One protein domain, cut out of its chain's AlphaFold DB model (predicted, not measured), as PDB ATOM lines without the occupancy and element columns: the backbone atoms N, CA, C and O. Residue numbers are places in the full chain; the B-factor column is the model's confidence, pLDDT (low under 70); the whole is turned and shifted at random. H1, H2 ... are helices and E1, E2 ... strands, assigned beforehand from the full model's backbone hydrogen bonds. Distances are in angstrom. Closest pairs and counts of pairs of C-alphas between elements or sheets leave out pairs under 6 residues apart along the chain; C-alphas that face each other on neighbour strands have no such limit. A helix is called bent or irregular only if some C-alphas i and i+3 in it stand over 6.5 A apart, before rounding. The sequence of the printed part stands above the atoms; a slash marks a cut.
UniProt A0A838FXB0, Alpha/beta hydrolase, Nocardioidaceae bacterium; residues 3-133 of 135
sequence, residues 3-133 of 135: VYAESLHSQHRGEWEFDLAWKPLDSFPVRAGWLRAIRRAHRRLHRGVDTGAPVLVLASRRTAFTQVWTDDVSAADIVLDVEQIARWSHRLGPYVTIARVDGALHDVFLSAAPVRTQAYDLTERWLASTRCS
ATOM      1  N   VAL A   3      14.140 -38.089 -30.882       94.06
ATOM      2  CA  VAL A   3      14.867 -36.843 -30.580       94.06
ATOM      3  C   VAL A   3      14.366 -36.125 -29.324       94.06
ATOM      4  O   VAL A   3      15.157 -35.501 -28.630       94.06
ATOM      5  N   TYR A   4      13.076 -36.249 -28.990       94.62
ATOM      6  CA  TYR A   4      12.528 -35.674 -27.759       94.62
ATOM      7  C   TYR A   4      13.021 -36.389 -26.495       94.62
ATOM      8  O   TYR A   4      13.378 -35.756 -25.511       94.62
ATOM      9  N   ALA A   5      13.045 -37.720 -26.496       94.44
ATOM     10  CA  ALA A   5      13.550 -38.460 -25.348       94.44
ATOM     11  C   ALA A   5      15.073 -38.289 -25.216       94.44
ATOM     12  O   ALA A   5      15.579 -38.107 -24.109       94.44
ATOM     13  N   GLU A   6      15.791 -38.254 -26.342       94.88
ATOM     14  CA  GLU A   6      17.228 -37.960 -26.396       94.88
ATOM     15  C   GLU A   6      17.580 -36.571 -25.850       94.88
ATOM     16  O   GLU A   6      18.638 -36.408 -25.239       94.88
ATOM     17  N   SER A   7      16.705 -35.576 -26.040       95.19
ATOM     18  CA  SER A   7      16.910 -34.222 -25.515       95.19
ATOM     19  C   SER A   7      16.754 -34.126 -24.001       95.19
ATOM     20  O   SER A   7      17.136 -33.119 -23.413       95.19
ATOM     21  N   LEU A   8      16.165 -35.143 -23.371       96.12
ATOM     22  CA  LEU A   8      15.939 -35.193 -21.932       96.12
ATOM     23  C   LEU A   8      16.922 -36.120 -21.225       96.12
ATOM     24  O   LEU A   8      17.374 -35.782 -20.135       96.12
ATOM     25  N   HIS A   9      17.248 -37.266 -21.825       96.62
ATOM     26  CA  HIS A   9      17.997 -38.319 -21.150       96.62
ATOM     27  C   HIS A   9      19.494 -37.992 -20.989       96.62
ATOM     28  O   HIS A   9      20.151 -37.576 -21.947       96.62
ATOM     29  N   SER A  10      20.046 -38.243 -19.800       96.06
ATOM     30  CA  SER A  10      21.427 -37.917 -19.405       96.06
ATOM     31  C   SER A  10      22.496 -38.710 -20.157       96.06
ATOM     32  O   SER A  10      23.595 -38.211 -20.381       96.06
ATOM     33  N   GLN A  11      22.181 -39.925 -20.616       95.38
ATOM     34  CA  GLN A  11      23.076 -40.705 -21.487       95.38
ATOM     35  C   GLN A  11      23.085 -40.203 -22.943       95.38
ATOM     36  O   GLN A  11      23.762 -40.780 -23.798       95.38
ATOM     37  N   HIS A  12      22.311 -39.159 -23.247       92.69
ATOM     38  CA  HIS A  12      22.233 -38.532 -24.559       92.69
ATOM     39  C   HIS A  12      22.558 -37.044 -24.458       92.69
ATOM     40  O   HIS A  12      23.703 -36.692 -24.187       92.69
ATOM     41  N   ARG A  13      21.598 -36.166 -24.750       93.44
ATOM     42  CA  ARG A  13      21.823 -34.719 -24.866       93.44
ATOM     43  C   ARG A  13      21.084 -33.921 -23.797       93.44
ATOM     44  O   ARG A  13      21.128 -32.696 -23.838       93.44
ATOM     45  N   GLY A  14      20.397 -34.602 -22.883       94.12
ATOM     46  CA  GLY A  14      19.719 -33.978 -21.757       94.12
ATOM     47  C   GLY A  14      20.450 -34.182 -20.436       94.12
ATOM     48  O   GLY A  14      21.585 -34.648 -20.391       94.12
ATOM     49  N   GLU A  15      19.779 -33.814 -19.350       95.81
ATOM     50  CA  GLU A  15      20.328 -33.837 -17.988       95.81
ATOM     51  C   GLU A  15      19.582 -34.794 -17.045       95.81
ATOM     52  O   GLU A  15      19.988 -34.971 -15.900       95.81
ATOM     53  N   TRP A  16      18.503 -35.430 -17.511       97.00
ATOM     54  CA  TRP A  16      17.616 -36.241 -16.679       97.00
ATOM     55  C   TRP A  16      17.899 -37.729 -16.817       97.00
ATOM     56  O   TRP A  16      18.005 -38.255 -17.920       97.00
ATOM     57  N   GLU A  17      17.937 -38.440 -15.700       96.69
ATOM     58  CA  GLU A  17      17.991 -39.899 -15.691       96.69
ATOM     59  C   GLU A  17      16.576 -40.466 -15.510       96.69
ATOM     60  O   GLU A  17      15.845 -40.055 -14.606       96.69
ATOM     61  N   PHE A  18      16.165 -41.386 -16.383       94.75
ATOM     62  CA  PHE A  18      14.898 -42.108 -16.255       94.75
ATOM     63  C   PHE A  18      14.998 -43.500 -16.880       94.75
ATOM     64  O   PHE A  18      15.775 -43.728 -17.801       94.75
ATOM     65  N   ASP A  19      14.189 -44.441 -16.394       94.75
ATOM     66  CA  ASP A  19      14.208 -45.820 -16.886       94.75
ATOM     67  C   ASP A  19      13.697 -45.903 -18.338       94.75
ATOM     68  O   ASP A  19      12.519 -45.655 -18.625       94.75
ATOM     69  N   LEU A  20      14.583 -46.284 -19.264       93.56
ATOM     70  CA  LEU A  20      14.270 -46.439 -20.687       93.56
ATOM     71  C   LEU A  20      13.364 -47.644 -20.987       93.56
ATOM     72  O   LEU A  20      12.748 -47.686 -22.052       93.56
ATOM     73  N   ALA A  21      13.222 -48.597 -20.063       92.62
ATOM     74  CA  ALA A  21      12.203 -49.637 -20.168       92.62
ATOM     75  C   ALA A  21      10.791 -49.059 -19.970       92.62
ATOM     76  O   ALA A  21       9.826 -49.587 -20.525       92.62
ATOM     77  N   TRP A  22      10.658 -47.972 -19.200       91.81
ATOM     78  CA  TRP A  22       9.378 -47.297 -18.952       91.81
ATOM     79  C   TRP A  22       9.118 -46.157 -19.937       91.81
ATOM     80  O   TRP A  22       7.988 -45.986 -20.398       91.81
ATOM     81  N   LYS A  23      10.159 -45.390 -20.282       90.31
ATOM     82  CA  LYS A  23      10.112 -44.308 -21.273       90.31
ATOM     83  C   LYS A  23      11.171 -44.561 -22.354       90.31
ATOM     84  O   LYS A  23      12.260 -43.993 -22.278       90.31
ATOM     85  N   PRO A  24      10.866 -45.409 -23.353       91.94
ATOM     86  CA  PRO A  24      11.778 -45.669 -24.460       91.94
ATOM     87  C   PRO A  24      12.119 -44.391 -25.221       91.94
ATOM     88  O   PRO A  24      11.337 -43.438 -25.245       91.94
ATOM     89  N   LEU A  25      13.274 -44.400 -25.889       91.44
ATOM     90  CA  LEU A  25      13.680 -43.283 -26.736       91.44
ATOM     91  C   LEU A  25      12.720 -43.110 -27.907       91.44
ATOM     92  O   LEU A  25      12.256 -42.008 -28.187       91.44
ATOM     93  N   ASP A  26      12.381 -44.217 -28.559       88.75
ATOM     94  CA  ASP A  26      11.438 -44.215 -29.659       88.75
ATOM     95  C   ASP A  26       9.992 -44.076 -29.186       88.75
ATOM     96  O   ASP A  26       9.538 -44.682 -28.215       88.75
ATOM     97  N   SER A  27       9.236 -43.291 -29.948       81.62
ATOM     98  CA  SER A  27       7.806 -43.129 -29.726       81.62
ATOM     99  C   SER A  27       7.010 -44.359 -30.178       81.62
ATOM    100  O   SER A  27       7.424 -45.130 -31.045       81.62
ATOM    101  N   PHE A  28       5.806 -44.502 -29.630       84.69
ATOM    102  CA  PHE A  28       4.885 -45.579 -29.973       84.69
ATOM    103  C   PHE A  28       4.102 -45.275 -31.262       84.69
ATOM    104  O   PHE A  28       3.803 -44.115 -31.557       84.69
ATOM    105  N   PRO A  29       3.689 -46.305 -32.025       88.31
ATOM    106  CA  PRO A  29       2.890 -46.100 -33.225       88.31
ATOM    107  C   PRO A  29       1.519 -45.494 -32.897       88.31
ATOM    108  O   PRO A  29       0.797 -45.953 -32.004       88.31
ATOM    109  N   VAL A  30       1.120 -44.496 -33.687       90.94
ATOM    110  CA  VAL A  30      -0.207 -43.877 -33.609       90.94
ATOM    111  C   VAL A  30      -1.268 -44.864 -34.098       90.94
ATOM    112  O   VAL A  30      -1.283 -45.271 -35.257       90.94
ATOM    113  N   ARG A  31      -2.203 -45.231 -33.216       95.81
ATOM    114  CA  ARG A  31      -3.312 -46.148 -33.533       95.81
ATOM    115  C   ARG A  31      -4.579 -45.373 -33.907       95.81
ATOM    116  O   ARG A  31      -4.908 -44.372 -33.270       95.81
ATOM    117  N   ALA A  32      -5.368 -45.878 -34.858       97.12
ATOM    118  CA  ALA A  32      -6.612 -45.222 -35.291       97.12
ATOM    119  C   ALA A  32      -7.614 -44.994 -34.138       97.12
ATOM    120  O   ALA A  32      -8.236 -43.934 -34.043       97.12
ATOM    121  N   GLY A  33      -7.736 -45.961 -33.220       97.50
ATOM    122  CA  GLY A  33      -8.579 -45.829 -32.026       97.50
ATOM    123  C   GLY A  33      -8.123 -44.709 -31.085       97.50
ATOM    124  O   GLY A  33      -8.959 -43.972 -30.563       97.50
ATOM    125  N   TRP A  34      -6.809 -44.532 -30.935       96.75
ATOM    126  CA  TRP A  34      -6.212 -43.454 -30.144       96.75
ATOM    127  C   TRP A  34      -6.458 -42.086 -30.791       96.75
ATOM    128  O   TRP A  34      -6.975 -41.180 -30.139       96.75
ATOM    129  N   LEU A  35      -6.239 -41.960 -32.105       97.12
ATOM    130  CA  LEU A  35      -6.516 -40.719 -32.836       97.12
ATOM    131  C   LEU A  35      -8.001 -40.325 -32.755       97.12
ATOM    132  O   LEU A  35      -8.343 -39.154 -32.570       97.12
ATOM    133  N   ARG A  36      -8.906 -41.308 -32.855       98.12
ATOM    134  CA  ARG A  36     -10.349 -41.098 -32.671       98.12
ATOM    135  C   ARG A  36     -10.669 -40.578 -31.265       98.12
ATOM    136  O   ARG A  36     -11.505 -39.682 -31.138       98.12
ATOM    137  N   ALA A  37     -10.028 -41.128 -30.233       98.00
ATOM    138  CA  ALA A  37     -10.209 -40.692 -28.851       98.00
ATOM    139  C   ALA A  37      -9.755 -39.236 -28.654       98.00
ATOM    140  O   ALA A  37     -10.540 -38.435 -28.144       98.00
ATOM    141  N   ILE A  38      -8.575 -38.864 -29.163       96.38
ATOM    142  CA  ILE A  38      -8.064 -37.482 -29.123       96.38
ATOM    143  C   ILE A  38      -9.035 -36.515 -29.794       96.38
ATOM    144  O   ILE A  38      -9.461 -35.535 -29.188       96.38
ATOM    145  N   ARG A  39      -9.474 -36.812 -31.024       97.56
ATOM    146  CA  ARG A  39     -10.417 -35.937 -31.744       97.56
ATOM    147  C   ARG A  39     -11.746 -35.775 -31.009       97.56
ATOM    148  O   ARG A  39     -12.336 -34.694 -31.036       97.56
ATOM    149  N   ARG A  40     -12.238 -36.827 -30.346       98.31
ATOM    150  CA  ARG A  40     -13.436 -36.742 -29.496       98.31
ATOM    151  C   ARG A  40     -13.187 -35.854 -28.274       98.31
ATOM    152  O   ARG A  40     -14.051 -35.034 -27.968       98.31
ATOM    153  N   ALA A  41     -12.040 -36.000 -27.614       97.12
ATOM    154  CA  ALA A  41     -11.667 -35.195 -26.456       97.12
ATOM    155  C   ALA A  41     -11.508 -33.711 -26.821       97.12
ATOM    156  O   ALA A  41     -12.109 -32.874 -26.155       97.12
ATOM    157  N   HIS A  42     -10.836 -33.382 -27.930       97.56
ATOM    158  CA  HIS A  42     -10.729 -32.002 -28.422       97.56
ATOM    159  C   HIS A  42     -12.106 -31.391 -28.696       97.56
ATOM    160  O   HIS A  42     -12.400 -30.304 -28.216       97.56
ATOM    161  N   ARG A  43     -13.014 -32.107 -29.376       97.94
ATOM    162  CA  ARG A  43     -14.386 -31.606 -29.587       97.94
ATOM    163  C   ARG A  43     -15.135 -31.337 -28.282       97.94
ATOM    164  O   ARG A  43     -15.930 -30.405 -28.239       97.94
ATOM    165  N   ARG A  44     -14.916 -32.152 -27.245       97.62
ATOM    166  CA  ARG A  44     -15.485 -31.913 -25.912       97.62
ATOM    167  C   ARG A  44     -14.864 -30.667 -25.282       97.62
ATOM    168  O   ARG A  44     -15.611 -29.782 -24.896       97.62
ATOM    169  N   LEU A  45     -13.535 -30.571 -25.255       96.81
ATOM    170  CA  LEU A  45     -12.815 -29.408 -24.731       96.81
ATOM    171  C   LEU A  45     -13.249 -28.113 -25.425       96.81
ATOM    172  O   LEU A  45     -13.537 -27.134 -24.758       96.81
ATOM    173  N   HIS A  46     -13.385 -28.108 -26.751       97.50
ATOM    174  CA  HIS A  46     -13.770 -26.911 -27.506       97.50
ATOM    175  C   HIS A  46     -15.195 -26.426 -27.187       97.50
ATOM    176  O   HIS A  46     -15.512 -25.266 -27.443       97.50
ATOM    177  N   ARG A  47     -16.049 -27.296 -26.627       97.50
ATOM    178  CA  ARG A  47     -17.379 -26.939 -26.104       97.50
ATOM    179  C   ARG A  47     -17.340 -26.429 -24.658       97.50
ATOM    180  O   ARG A  47     -18.353 -25.931 -24.189       97.50
ATOM    181  N   GLY A  48     -16.196 -26.526 -23.988       97.12
ATOM    182  CA  GLY A  48     -16.021 -26.205 -22.576       97.12
ATOM    183  C   GLY A  48     -15.908 -27.459 -21.711       97.12
ATOM    184  O   GLY A  48     -16.682 -28.409 -21.844       97.12
ATOM    185  N   VAL A  49     -14.930 -27.448 -20.812       96.31
ATOM    186  CA  VAL A  49     -14.789 -28.376 -19.689       96.31
ATOM    187  C   VAL A  49     -14.476 -27.518 -18.479       96.31
ATOM    188  O   VAL A  49     -13.469 -26.830 -18.488       96.31
ATOM    189  N   ASP A  50     -15.321 -27.553 -17.457       95.12
ATOM    190  CA  ASP A  50     -15.018 -26.888 -16.193       95.12
ATOM    191  C   ASP A  50     -14.195 -27.834 -15.315       95.12
ATOM    192  O   ASP A  50     -14.644 -28.939 -14.991       95.12
ATOM    193  N   THR A  51     -12.968 -27.435 -14.985       94.62
ATOM    194  CA  THR A  51     -12.091 -28.171 -14.066       94.62
ATOM    195  C   THR A  51     -12.507 -28.018 -12.602       94.62
ATOM    196  O   THR A  51     -12.016 -28.771 -11.763       94.62
ATOM    197  N   GLY A  52     -13.389 -27.066 -12.277       95.62
ATOM    198  CA  GLY A  52     -13.826 -26.771 -10.911       95.62
ATOM    199  C   GLY A  52     -12.795 -26.015 -10.069       95.62
ATOM    200  O   GLY A  52     -12.987 -25.864  -8.864       95.62
ATOM    201  N   ALA A  53     -11.701 -25.545 -10.673       95.44
ATOM    202  CA  ALA A  53     -10.642 -24.806  -9.995       95.44
ATOM    203  C   ALA A  53      -9.960 -23.811 -10.948       95.44
ATOM    204  O   ALA A  53      -9.953 -24.038 -12.160       95.44
ATOM    205  N   PRO A  54      -9.339 -22.735 -10.433       96.88
ATOM    206  CA  PRO A  54      -8.445 -21.905 -11.231       96.88
ATOM    207  C   PRO A  54      -7.348 -22.748 -11.892       96.88
ATOM    208  O   PRO A  54      -6.764 -23.625 -11.254       96.88
ATOM    209  N   VAL A  55      -7.056 -22.475 -13.165       97.56
ATOM    210  CA  VAL A  55      -6.093 -23.249 -13.961       97.56
ATOM    211  C   VAL A  55      -4.908 -22.382 -14.366       97.56
ATOM    212  O   VAL A  55      -5.084 -21.327 -14.974       97.56
ATOM    213  N   LEU A  56      -3.697 -22.869 -14.102       98.25
ATOM    214  CA  LEU A  56      -2.473 -22.397 -14.743       98.25
ATOM    215  C   LEU A  56      -2.115 -23.334 -15.898       98.25
ATOM    216  O   LEU A  56      -1.937 -24.533 -15.694       98.25
ATOM    217  N   VAL A  57      -1.971 -22.783 -17.100       98.38
ATOM    218  CA  VAL A  57      -1.412 -23.481 -18.258       98.38
ATOM    219  C   VAL A  57      -0.011 -22.943 -18.517       98.38
ATOM    220  O   VAL A  57       0.151 -21.784 -18.898       98.38
ATOM    221  N   LEU A  58       0.994 -23.793 -18.318       98.56
ATOM    222  CA  LEU A  58       2.369 -23.533 -18.731       98.56
ATOM    223  C   LEU A  58       2.589 -24.134 -20.119       98.56
ATOM    224  O   LEU A  58       2.217 -25.281 -20.360       98.56
ATOM    225  N   ALA A  59       3.195 -23.371 -21.021       98.56
ATOM    226  CA  ALA A  59       3.546 -23.850 -22.354       98.56
ATOM    227  C   ALA A  59       4.861 -23.226 -22.819       98.56
ATOM    228  O   ALA A  59       5.256 -22.161 -22.338       98.56
ATOM    229  N   SER A  60       5.511 -23.846 -23.802       98.69
ATOM    230  CA  SER A  60       6.594 -23.176 -24.515       98.69
ATOM    231  C   SER A  60       6.099 -21.924 -25.239       98.69
ATOM    232  O   SER A  60       4.924 -21.781 -25.604       98.69
ATOM    233  N   ARG A  61       7.012 -20.981 -25.472       98.25
ATOM    234  CA  ARG A  61       6.728 -19.813 -26.303       98.25
ATOM    235  C   ARG A  61       6.556 -20.180 -27.771       98.25
ATOM    236  O   ARG A  61       5.810 -19.488 -28.458       98.25
ATOM    237  N   ARG A  62       7.180 -21.251 -28.252       98.00
ATOM    238  CA  ARG A  62       7.168 -21.615 -29.672       98.00
ATOM    239  C   ARG A  62       7.083 -23.123 -29.870       98.00
ATOM    240  O   ARG A  62       7.538 -23.891 -29.028       98.00
ATOM    241  N   THR A  63       6.542 -23.507 -31.017       98.38
ATOM    242  CA  THR A  63       6.523 -24.891 -31.493       98.38
ATOM    243  C   THR A  63       7.543 -25.071 -32.605       98.38
ATOM    244  O   THR A  63       7.697 -24.180 -33.442       98.38
ATOM    245  N   ALA A  64       8.192 -26.231 -32.651       97.56
ATOM    246  CA  ALA A  64       9.045 -26.632 -33.763       97.56
ATOM    247  C   ALA A  64       8.838 -28.116 -34.093       97.56
ATOM    248  O   ALA A  64       9.277 -28.995 -33.365       97.56
ATOM    249  N   PHE A  65       8.184 -28.423 -35.210       95.81
ATOM    250  CA  PHE A  65       7.978 -29.815 -35.609       95.81
ATOM    251  C   PHE A  65       9.193 -30.341 -36.366       95.81
ATOM    252  O   PHE A  65       9.379 -30.045 -37.545       95.81
ATOM    253  N   THR A  66      10.000 -31.156 -35.694       93.62
ATOM    254  CA  THR A  66      11.160 -31.819 -36.291       93.62
ATOM    255  C   THR A  66      11.223 -33.286 -35.884       93.62
ATOM    256  O   THR A  66      10.752 -33.689 -34.822       93.62
ATOM    257  N   GLN A  67      11.801 -34.102 -36.760       90.88
ATOM    258  CA  GLN A  67      12.119 -35.504 -36.487       90.88
ATOM    259  C   GLN A  67      13.625 -35.757 -36.411       90.88
ATOM    260  O   GLN A  67      14.027 -36.889 -36.138       90.88
ATOM    261  N   VAL A  68      14.428 -34.723 -36.656       93.56
ATOM    262  CA  VAL A  68      15.889 -34.744 -36.644       93.56
ATOM    263  C   VAL A  68      16.400 -33.747 -35.613       93.56
ATOM    264  O   VAL A  68      15.701 -32.799 -35.250       93.56
ATOM    265  N   TRP A  69      17.621 -33.963 -35.136       94.19
ATOM    266  CA  TRP A  69      18.217 -33.069 -34.156       94.19
ATOM    267  C   TRP A  69      18.478 -31.680 -34.752       94.19
ATOM    268  O   TRP A  69      19.150 -31.551 -35.775       94.19
ATOM    269  N   THR A  70      17.973 -30.652 -34.075       94.69
ATOM    270  CA  THR A  70      18.188 -29.224 -34.346       94.69
ATOM    271  C   THR A  70      18.222 -28.483 -33.013       94.69
ATOM    272  O   THR A  70      17.698 -28.995 -32.025       94.69
ATOM    273  N   ASP A  71      18.738 -27.255 -32.975       93.06
ATOM    274  CA  ASP A  71      18.781 -26.449 -31.739       93.06
ATOM    275  C   ASP A  71      17.386 -26.240 -31.114       93.06
ATOM    276  O   ASP A  71      17.232 -26.153 -29.893       93.06
ATOM    277  N   ASP A  72      16.344 -26.254 -31.950       95.69
ATOM    278  CA  ASP A  72      14.945 -26.194 -31.523       95.69
ATOM    279  C   ASP A  72      14.520 -27.334 -30.592       95.69
ATOM    280  O   ASP A  72      13.684 -27.112 -29.721       95.69
ATOM    281  N   VAL A  73      15.111 -28.526 -30.721       95.94
ATOM    282  CA  VAL A  73      14.786 -29.691 -29.880       95.94
ATOM    283  C   VAL A  73      15.052 -29.405 -28.399       95.94
ATOM    284  O   VAL A  73      14.354 -29.926 -27.533       95.94
ATOM    285  N   SER A  74      16.020 -28.534 -28.112       94.31
ATOM    286  CA  SER A  74      16.386 -28.104 -26.760       94.31
ATOM    287  C   SER A  74      15.772 -26.765 -26.322       94.31
ATOM    288  O   SER A  74      16.079 -26.299 -25.227       94.31
ATOM    289  N   ALA A  75      14.929 -26.126 -27.145       96.69
ATOM    290  CA  ALA A  75      14.462 -24.757 -26.888       96.69
ATOM    291  C   ALA A  75      13.036 -24.443 -27.401       96.69
ATOM    292  O   ALA A  75      12.680 -23.267 -27.556       96.69
ATOM    293  N   ALA A  76      12.234 -25.463 -27.712       98.19
ATOM    294  CA  ALA A  76      10.856 -25.341 -28.188       98.19
ATOM    295  C   ALA A  76      10.010 -26.564 -27.799       98.19
ATOM    296  O   ALA A  76      10.540 -27.638 -27.503       98.19
ATOM    297  N   ASP A  77       8.682 -26.434 -27.869       98.44
ATOM    298  CA  ASP A  77       7.807 -27.608 -27.870       98.44
ATOM    299  C   ASP A  77       7.853 -28.270 -29.256       98.44
ATOM    300  O   ASP A  77       7.393 -27.706 -30.251       98.44
ATOM    301  N   ILE A  78       8.431 -29.469 -29.329       97.38
ATOM    302  CA  ILE A  78       8.518 -30.243 -30.575       97.38
ATOM    303  C   ILE A  78       7.430 -31.309 -30.717       97.38
ATOM    304  O   ILE A  78       7.402 -32.056 -31.697       97.38
ATOM    305  N   VAL A  79       6.542 -31.394 -29.728       95.62
ATOM    306  CA  VAL A  79       5.507 -32.421 -29.613       95.62
ATOM    307  C   VAL A  79       4.134 -31.828 -29.923       95.62
ATOM    308  O   VAL A  79       3.371 -32.429 -30.682       95.62
ATOM    309  N   LEU A  80       3.811 -30.655 -29.371       96.62
ATOM    310  CA  LEU A  80       2.504 -30.006 -29.478       96.62
ATOM    311  C   LEU A  80       2.578 -28.586 -30.063       96.62
ATOM    312  O   LEU A  80       3.575 -27.874 -29.957       96.62
ATOM    313  N   ASP A  81       1.460 -28.162 -30.660       98.00
ATOM    314  CA  ASP A  81       1.238 -26.791 -31.129       98.00
ATOM    315  C   ASP A  81       0.834 -25.879 -29.954       98.00
ATOM    316  O   ASP A  81      -0.277 -25.975 -29.422       98.00
ATOM    317  N   VAL A  82       1.729 -24.970 -29.565       98.44
ATOM    318  CA  VAL A  82       1.523 -24.039 -28.447       98.44
ATOM    319  C   VAL A  82       0.434 -23.005 -28.726       98.44
ATOM    320  O   VAL A  82      -0.207 -22.532 -27.785       98.44
ATOM    321  N   GLU A  83       0.161 -22.682 -29.993       98.38
ATOM    322  CA  GLU A  83      -0.942 -21.793 -30.357       98.38
ATOM    323  C   GLU A  83      -2.284 -22.508 -30.199       98.38
ATOM    324  O   GLU A  83      -3.253 -21.898 -29.751       98.38
ATOM    325  N   GLN A  84      -2.359 -23.814 -30.484       97.81
ATOM    326  CA  GLN A  84      -3.556 -24.605 -30.165       97.81
ATOM    327  C   GLN A  84      -3.778 -24.705 -28.658       97.81
ATOM    328  O   GLN A  84      -4.919 -24.563 -28.213       97.81
ATOM    329  N   ILE A  85      -2.710 -24.915 -27.879       98.00
ATOM    330  CA  ILE A  85      -2.789 -24.920 -26.414       98.00
ATOM    331  C   ILE A  85      -3.379 -23.587 -25.948       98.00
ATOM    332  O   ILE A  85      -4.474 -23.583 -25.386       98.00
ATOM    333  N   ALA A  86      -2.737 -22.462 -26.276       97.62
ATOM    334  CA  ALA A  86      -3.182 -21.136 -25.853       97.62
ATOM    335  C   ALA A  86      -4.610 -20.813 -26.325       97.62
ATOM    336  O   ALA A  86      -5.440 -20.339 -25.544       97.62
ATOM    337  N   ARG A  87      -4.931 -21.126 -27.588       97.81
ATOM    338  CA  ARG A  87      -6.254 -20.892 -28.180       97.81
ATOM    339  C   ARG A  87      -7.363 -21.576 -27.398       97.81
ATOM    340  O   ARG A  87      -8.435 -20.993 -27.277       97.81
ATOM    341  N   TRP A  88      -7.148 -22.793 -26.905       98.00
ATOM    342  CA  TRP A  88      -8.206 -23.586 -26.272       98.00
ATOM    343  C   TRP A  88      -8.142 -23.620 -24.746       98.00
ATOM    344  O   TRP A  88      -9.130 -24.021 -24.134       98.00
ATOM    345  N   SER A  89      -7.067 -23.133 -24.117       97.69
ATOM    346  CA  SER A  89      -6.942 -23.083 -22.653       97.69
ATOM    347  C   SER A  89      -8.114 -22.377 -21.969       97.69
ATOM    348  O   SER A  89      -8.590 -22.857 -20.948       97.69
ATOM    349  N   HIS A  90      -8.654 -21.299 -22.552       96.56
ATOM    350  CA  HIS A  90      -9.809 -20.570 -21.996       96.56
ATOM    351  C   HIS A  90     -11.085 -21.425 -21.859       96.56
ATOM    352  O   HIS A  90     -12.051 -21.006 -21.230       96.56
ATOM    353  N   ARG A  91     -11.129 -22.616 -22.471       98.00
ATOM    354  CA  ARG A  91     -12.250 -23.554 -22.345       98.00
ATOM    355  C   ARG A  91     -12.167 -24.452 -21.112       98.00
ATOM    356  O   ARG A  91     -13.072 -25.263 -20.943       98.00
ATOM    357  N   LEU A  92     -11.116 -24.330 -20.298       97.19
ATOM    358  CA  LEU A  92     -10.887 -25.145 -19.097       97.19
ATOM    359  C   LEU A  92     -11.619 -24.634 -17.844       97.19
ATOM    360  O   LEU A  92     -11.581 -25.287 -16.808       97.19
ATOM    361  N   GLY A  93     -12.277 -23.480 -17.920       96.19
ATOM    362  CA  GLY A  93     -13.013 -22.903 -16.800       96.19
ATOM    363  C   GLY A  93     -13.058 -21.377 -16.881       96.19
ATOM    364  O   GLY A  93     -12.503 -20.792 -17.813       96.19
ATOM    365  N   PRO A  94     -13.711 -20.717 -15.914       94.75
ATOM    366  CA  PRO A  94     -13.832 -19.259 -15.889       94.75
ATOM    367  C   PRO A  94     -12.520 -18.540 -15.533       94.75
ATOM    368  O   PRO A  94     -12.343 -17.382 -15.905       94.75
ATOM    369  N   TYR A  95     -11.596 -19.213 -14.841       95.81
ATOM    370  CA  TYR A  95     -10.337 -18.631 -14.372       95.81
ATOM    371  C   TYR A  95      -9.151 -19.418 -14.918       95.81
ATOM    372  O   TYR A  95      -8.772 -20.456 -14.375       95.81
ATOM    373  N   VAL A  96      -8.567 -18.918 -16.005       97.50
ATOM    374  CA  VAL A  96      -7.422 -19.544 -16.669       97.50
ATOM    375  C   VAL A  96      -6.312 -18.519 -16.844       97.50
ATOM    376  O   VAL A  96      -6.511 -17.469 -17.450       97.50
ATOM    377  N   THR A  97      -5.124 -18.846 -16.349       98.06
ATOM    378  CA  THR A  97      -3.888 -18.106 -16.600       98.06
ATOM    379  C   THR A  97      -3.021 -18.920 -17.549       98.06
ATOM    380  O   THR A  97      -2.765 -20.094 -17.301       98.06
ATOM    381  N   ILE A  98      -2.551 -18.305 -18.631       98.25
ATOM    382  CA  ILE A  98      -1.634 -18.937 -19.586       98.25
ATOM    383  C   ILE A  98      -0.278 -18.249 -19.439       98.25
ATOM    384  O   ILE A  98      -0.189 -17.038 -19.638       98.25
ATOM    385  N   ALA A  99       0.773 -19.004 -19.121       98.19
ATOM    386  CA  ALA A  99       2.140 -18.498 -19.095       98.19
ATOM    387  C   ALA A  99       2.986 -19.233 -20.141       98.19
ATOM    388  O   ALA A  99       3.156 -20.452 -20.091       98.19
ATOM    389  N   ARG A 100       3.506 -18.471 -21.108       98.12
ATOM    390  CA  ARG A 100       4.369 -18.981 -22.177       98.12
ATOM    391  C   ARG A 100       5.821 -18.699 -21.822       98.12
ATOM    392  O   ARG A 100       6.194 -17.539 -21.656       98.12
ATOM    393  N   VAL A 101       6.612 -19.754 -21.685       98.56
ATOM    394  CA  VAL A 101       7.995 -19.689 -21.209       98.56
ATOM    395  C   VAL A 101       8.941 -19.826 -22.396       98.56
ATOM    396  O   VAL A 101       8.847 -20.769 -23.184       98.56
ATOM    397  N   ASP A 102       9.821 -18.841 -22.560       98.31
ATOM    398  CA  ASP A 102      10.803 -18.841 -23.639       98.31
ATOM    399  C   ASP A 102      11.866 -19.919 -23.407       98.31
ATOM    400  O   ASP A 102      12.283 -20.152 -22.275       98.31
ATOM    401  N   GLY A 103      12.253 -20.623 -24.471       98.00
ATOM    402  CA  GLY A 103      13.176 -21.758 -24.381       98.00
ATOM    403  C   GLY A 103      12.619 -23.006 -23.683       98.00
ATOM    404  O   GLY A 103      13.355 -23.977 -23.526       98.00
ATOM    405  N   ALA A 104      11.349 -23.021 -23.262       98.44
ATOM    406  CA  ALA A 104      10.783 -24.208 -22.631       98.44
ATOM    407  C   ALA A 104      10.566 -25.342 -23.633       98.44
ATOM    408  O   ALA A 104      10.160 -25.123 -24.777       98.44
ATOM    409  N   LEU A 105      10.829 -26.557 -23.164       98.19
ATOM    410  CA  LEU A 105      10.514 -27.797 -23.856       98.19
ATOM    411  C   LEU A 105       9.016 -28.103 -23.747       98.19
ATOM    412  O   LEU A 105       8.267 -27.401 -23.063       98.19
ATOM    413  N   HIS A 106       8.600 -29.195 -24.390       97.25
ATOM    414  CA  HIS A 106       7.256 -29.753 -24.243       97.25
ATOM    415  C   HIS A 106       6.874 -29.963 -22.764       97.25
ATOM    416  O   HIS A 106       5.930 -29.358 -22.257       97.25
ATOM    417  N   ASP A 107       7.669 -30.757 -22.043       96.75
ATOM    418  CA  ASP A 107       7.605 -30.852 -20.586       96.75
ATOM    419  C   ASP A 107       8.341 -29.646 -19.973       96.75
ATOM    420  O   ASP A 107       9.557 -29.676 -19.780       96.75
ATOM    421  N   VAL A 108       7.610 -28.567 -19.667       98.44
ATOM    422  CA  VAL A 108       8.187 -27.276 -19.228       98.44
ATOM    423  C   VAL A 108       9.162 -27.427 -18.052       98.44
ATOM    424  O   VAL A 108      10.243 -26.839 -18.074       98.44
ATOM    425  N   PHE A 109       8.835 -28.250 -17.053       98.19
ATOM    426  CA  PHE A 109       9.702 -28.477 -15.888       98.19
ATOM    427  C   PHE A 109      10.912 -29.374 -16.166       98.19
ATOM    428  O   PHE A 109      11.781 -29.472 -15.309       98.19
ATOM    429  N   LEU A 110      11.004 -30.004 -17.339       97.25
ATOM    430  CA  LEU A 110      12.193 -30.747 -17.763       97.25
ATOM    431  C   LEU A 110      13.131 -29.907 -18.643       97.25
ATOM    432  O   LEU A 110      14.167 -30.404 -19.080       97.25
ATOM    433  N   SER A 111      12.793 -28.639 -18.889       98.00
ATOM    434  CA  SER A 111      13.655 -27.691 -19.606       98.00
ATOM    435  C   SER A 111      14.962 -27.426 -18.856       98.00
ATOM    436  O   SER A 111      15.049 -27.688 -17.656       98.00
ATOM    437  N   ALA A 112      15.946 -26.838 -19.544       96.69
ATOM    438  CA  ALA A 112      17.222 -26.426 -18.955       96.69
ATOM    439  C   ALA A 112      17.033 -25.585 -17.678       96.69
ATOM    440  O   ALA A 112      16.059 -24.837 -17.555       96.69
ATOM    441  N   ALA A 113      17.988 -25.673 -16.746       97.62
ATOM    442  CA  ALA A 113      17.862 -25.098 -15.404       97.62
ATOM    443  C   ALA A 113      17.342 -23.642 -15.350       97.62
ATOM    444  O   ALA A 113      16.395 -23.410 -14.599       97.62
ATOM    445  N   PRO A 114      17.831 -22.675 -16.160       98.06
ATOM    446  CA  PRO A 114      17.313 -21.302 -16.118       98.06
ATOM    447  C   PRO A 114      15.822 -21.205 -16.476       98.06
ATOM    448  O   PRO A 114      15.064 -20.476 -15.837       98.06
ATOM    449  N   VAL A 115      15.390 -21.982 -17.471       98.50
ATOM    450  CA  VAL A 115      13.999 -22.022 -17.941       98.50
ATOM    451  C   VAL A 115      13.099 -22.705 -16.913       98.50
ATOM    452  O   VAL A 115      11.997 -22.238 -16.621       98.50
ATOM    453  N   ARG A 116      13.590 -23.794 -16.316       98.25
ATOM    454  CA  ARG A 116      12.901 -24.511 -15.243       98.25
ATOM    455  C   ARG A 116      12.710 -23.633 -14.006       98.25
ATOM    456  O   ARG A 116      11.604 -23.602 -13.471       98.25
ATOM    457  N   THR A 117      13.731 -22.885 -13.586       98.62
ATOM    458  CA  THR A 117      13.618 -21.913 -12.484       98.62
ATOM    459  C   THR A 117      12.546 -20.869 -12.781       98.62
ATOM    460  O   THR A 117      11.646 -20.674 -11.969       98.62
ATOM    461  N   GLN A 118      12.544 -20.284 -13.985       98.62
ATOM    462  CA  GLN A 118      11.500 -19.338 -14.387       98.62
ATOM    463  C   GLN A 118      10.088 -19.952 -14.318       98.62
ATOM    464  O   GLN A 118       9.139 -19.277 -13.910       98.62
ATOM    465  N   ALA A 119       9.927 -21.215 -14.722       98.69
ATOM    466  CA  ALA A 119       8.646 -21.914 -14.655       98.69
ATOM    467  C   ALA A 119       8.168 -22.138 -13.208       98.69
ATOM    468  O   ALA A 119       6.978 -21.955 -12.924       98.69
ATOM    469  N   TYR A 120       9.075 -22.482 -12.288       98.69
ATOM    470  CA  TYR A 120       8.762 -22.557 -10.858       98.69
ATOM    471  C   TYR A 120       8.346 -21.193 -10.307       98.69
ATOM    472  O   TYR A 120       7.265 -21.090  -9.731       98.69
ATOM    473  N   ASP A 121       9.098 -20.132 -10.599       98.56
ATOM    474  CA  ASP A 121       8.766 -18.781 -10.143       98.56
ATOM    475  C   ASP A 121       7.383 -18.318 -10.642       98.56
ATOM    476  O   ASP A 121       6.623 -17.665  -9.923       98.56
ATOM    477  N   LEU A 122       7.034 -18.634 -11.896       98.44
ATOM    478  CA  LEU A 122       5.706 -18.344 -12.454       98.44
ATOM    479  C   LEU A 122       4.604 -19.101 -11.711       98.44
ATOM    480  O   LEU A 122       3.553 -18.527 -11.424       98.44
ATOM    481  N   THR A 123       4.858 -20.367 -11.388       98.50
ATOM    482  CA  THR A 123       3.927 -21.219 -10.645       98.50
ATOM    483  C   THR A 123       3.710 -20.686  -9.232       98.50
ATOM    484  O   THR A 123       2.567 -20.539  -8.801       98.50
ATOM    485  N   GLU A 124       4.782 -20.329  -8.526       98.12
ATOM    486  CA  GLU A 124       4.719 -19.759  -7.179       98.12
ATOM    487  C   GLU A 124       3.956 -18.434  -7.153       98.12
ATOM    488  O   GLU A 124       3.042 -18.260  -6.340       98.12
ATOM    489  N   ARG A 125       4.257 -17.522  -8.089       97.38
ATOM    490  CA  ARG A 125       3.529 -16.251  -8.220       97.38
ATOM    491  C   ARG A 125       2.039 -16.471  -8.458       97.38
ATOM    492  O   ARG A 125       1.219 -15.815  -7.817       97.38
ATOM    493  N   TRP A 126       1.684 -17.396  -9.347       97.81
ATOM    494  CA  TRP A 126       0.288 -17.714  -9.635       97.81
ATOM    495  C   TRP A 126      -0.436 -18.329  -8.427       97.81
ATOM    496  O   TRP A 126      -1.579 -17.973  -8.126       97.81
ATOM    497  N   LEU A 127       0.227 -19.219  -7.684       97.25
ATOM    498  CA  LEU A 127      -0.322 -19.784  -6.451       97.25
ATOM    499  C   LEU A 127      -0.556 -18.698  -5.394       97.25
ATOM    500  O   LEU A 127      -1.606 -18.694  -4.748       97.25
ATOM    501  N   ALA A 128       0.390 -17.772  -5.229       95.81
ATOM    502  CA  ALA A 128       0.263 -16.659  -4.294       95.81
ATOM    503  C   ALA A 128      -0.911 -15.734  -4.659       95.81
ATOM    504  O   ALA A 128      -1.712 -15.395  -3.785       95.81
ATOM    505  N   SER A 129      -1.077 -15.387  -5.944       92.81
ATOM    506  CA  SER A 129      -2.196 -14.548  -6.393       92.81
ATOM    507  C   SER A 129      -3.549 -15.240  -6.233       92.81
ATOM    508  O   SER A 129      -4.529 -14.611  -5.843       92.81
ATOM    509  N   THR A 130      -3.609 -16.549  -6.482       86.94
ATOM    510  CA  THR A 130      -4.867 -17.309  -6.433       86.94
ATOM    511  C   THR A 130      -5.355 -17.521  -4.998       86.94
ATOM    512  O   THR A 130      -6.550 -17.420  -4.730       86.94
ATOM    513  N   ARG A 131      -4.439 -17.739  -4.041       76.19
ATOM    514  CA  ARG A 131      -4.766 -17.879  -2.606       76.19
ATOM    515  C   ARG A 131      -5.307 -16.595  -1.975       76.19
ATOM    516  O   ARG A 131      -6.003 -16.661  -0.968       76.19
ATOM    517  N   CYS A 132      -4.978 -15.435  -2.540       58.84
ATOM    518  CA  CYS A 132      -5.452 -14.149  -2.036       58.84
ATOM    519  C   CYS A 132      -6.913 -13.867  -2.442       58.84
ATOM    520  O   CYS A 132      -7.589 -13.091  -1.779       58.84
ATOM    521  N   SER A 133      -7.419 -14.536  -3.486       55.00
ATOM    522  CA  SER A 133      -8.750 -14.291  -4.057       55.00
ATOM    523  C   SER A 133      -9.868 -15.179  -3.487       55.00
ATOM    524  O   SER A 133     -11.014 -15.041  -3.907       55.00
TER     525      SER A 133
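Overview. This is residues 3 to 133 of the 135 residues of the protein "Alpha/beta hydrolase" of Nocardioidaceae bacterium (UniProt A0A838FXB0). Look first for a ribbon of two parallel strands, E1 and E2, with H4 over one side and the longest helix, H5, over the other. Beyond the strands' last residues the short H1 and H3 sit near each other, while residues 28 to 41, of which 32 to 41 belong to H2, stick out from the body as part of a wide arch. The printed part has 131 residues with five named helices and two named strands, in the order H1 H2 E1 H3 H4 E2 H5; the class is mostly helix. It is compact, with a radius of gyration of the C-alphas of 16.3 A and spans of 45 by 39 by 25 A.

Arrangement. Begin at E1, residues 55 to 60, and E2, residues 96 to 101, parallel neighbours at 22 degrees; N 57 and O 97, 2.8 A apart, are within hydrogen-bond range. With H3, residues 71 to 74, and H4, residues 82 to 92, they form a strand-helix-strand unit, two parallel strands with helices between them along the chain, whose crossover is right-handed. The closest C-alphas of E1 and H4 are those of Ala 59 and Val 82, 6.4 A. Those of E2 and H5, residues 113 to 132, are Val 101 and Ala 119, 7.0 A. H2, residues 32 to 46, touches H4 with residues 45 to 46 alone, closest at the C-alphas of His 46 and Arg 91, 6.3 A, at a steep tilt of 59 degrees, the same way. H1, residues 3 to 6, is close to H3 but not clearly touching, with the C-alphas of Tyr 4 and Val 73 closest at 6.7 A. Every O i to N i+4 pair is within hydrogen-bond range in H2 and H5, and 4 of 7 in H4; H1 and H3 are too short for such a pair.

Along the chain. Find C-alpha 55 at (-6.093, -23.249, -13.961); from there E1 runs 16.5 A, and E2 runs 16.1 A. H5 runs 29.0 A from C-alpha 113 at (17.862, -25.098, -15.404), H2 21.1 A and H4 15.6 A. H4 is irregular, with C-alphas 87 and 90 at 7.1 A. H1 spans 4.9 A from C-alpha 3 at (14.867, -36.843, -30.580), and H3 5.8 A.

Size, cuts and confidence. The two farthest C-alphas, of Val 68 and Ser 133, are 45.7 A apart. The printed part has no cut; the links H1 to H2 and E2 to H5 are long. Mean pLDDT of the printed part is 95.4, and residues 132 to 133 are under 70.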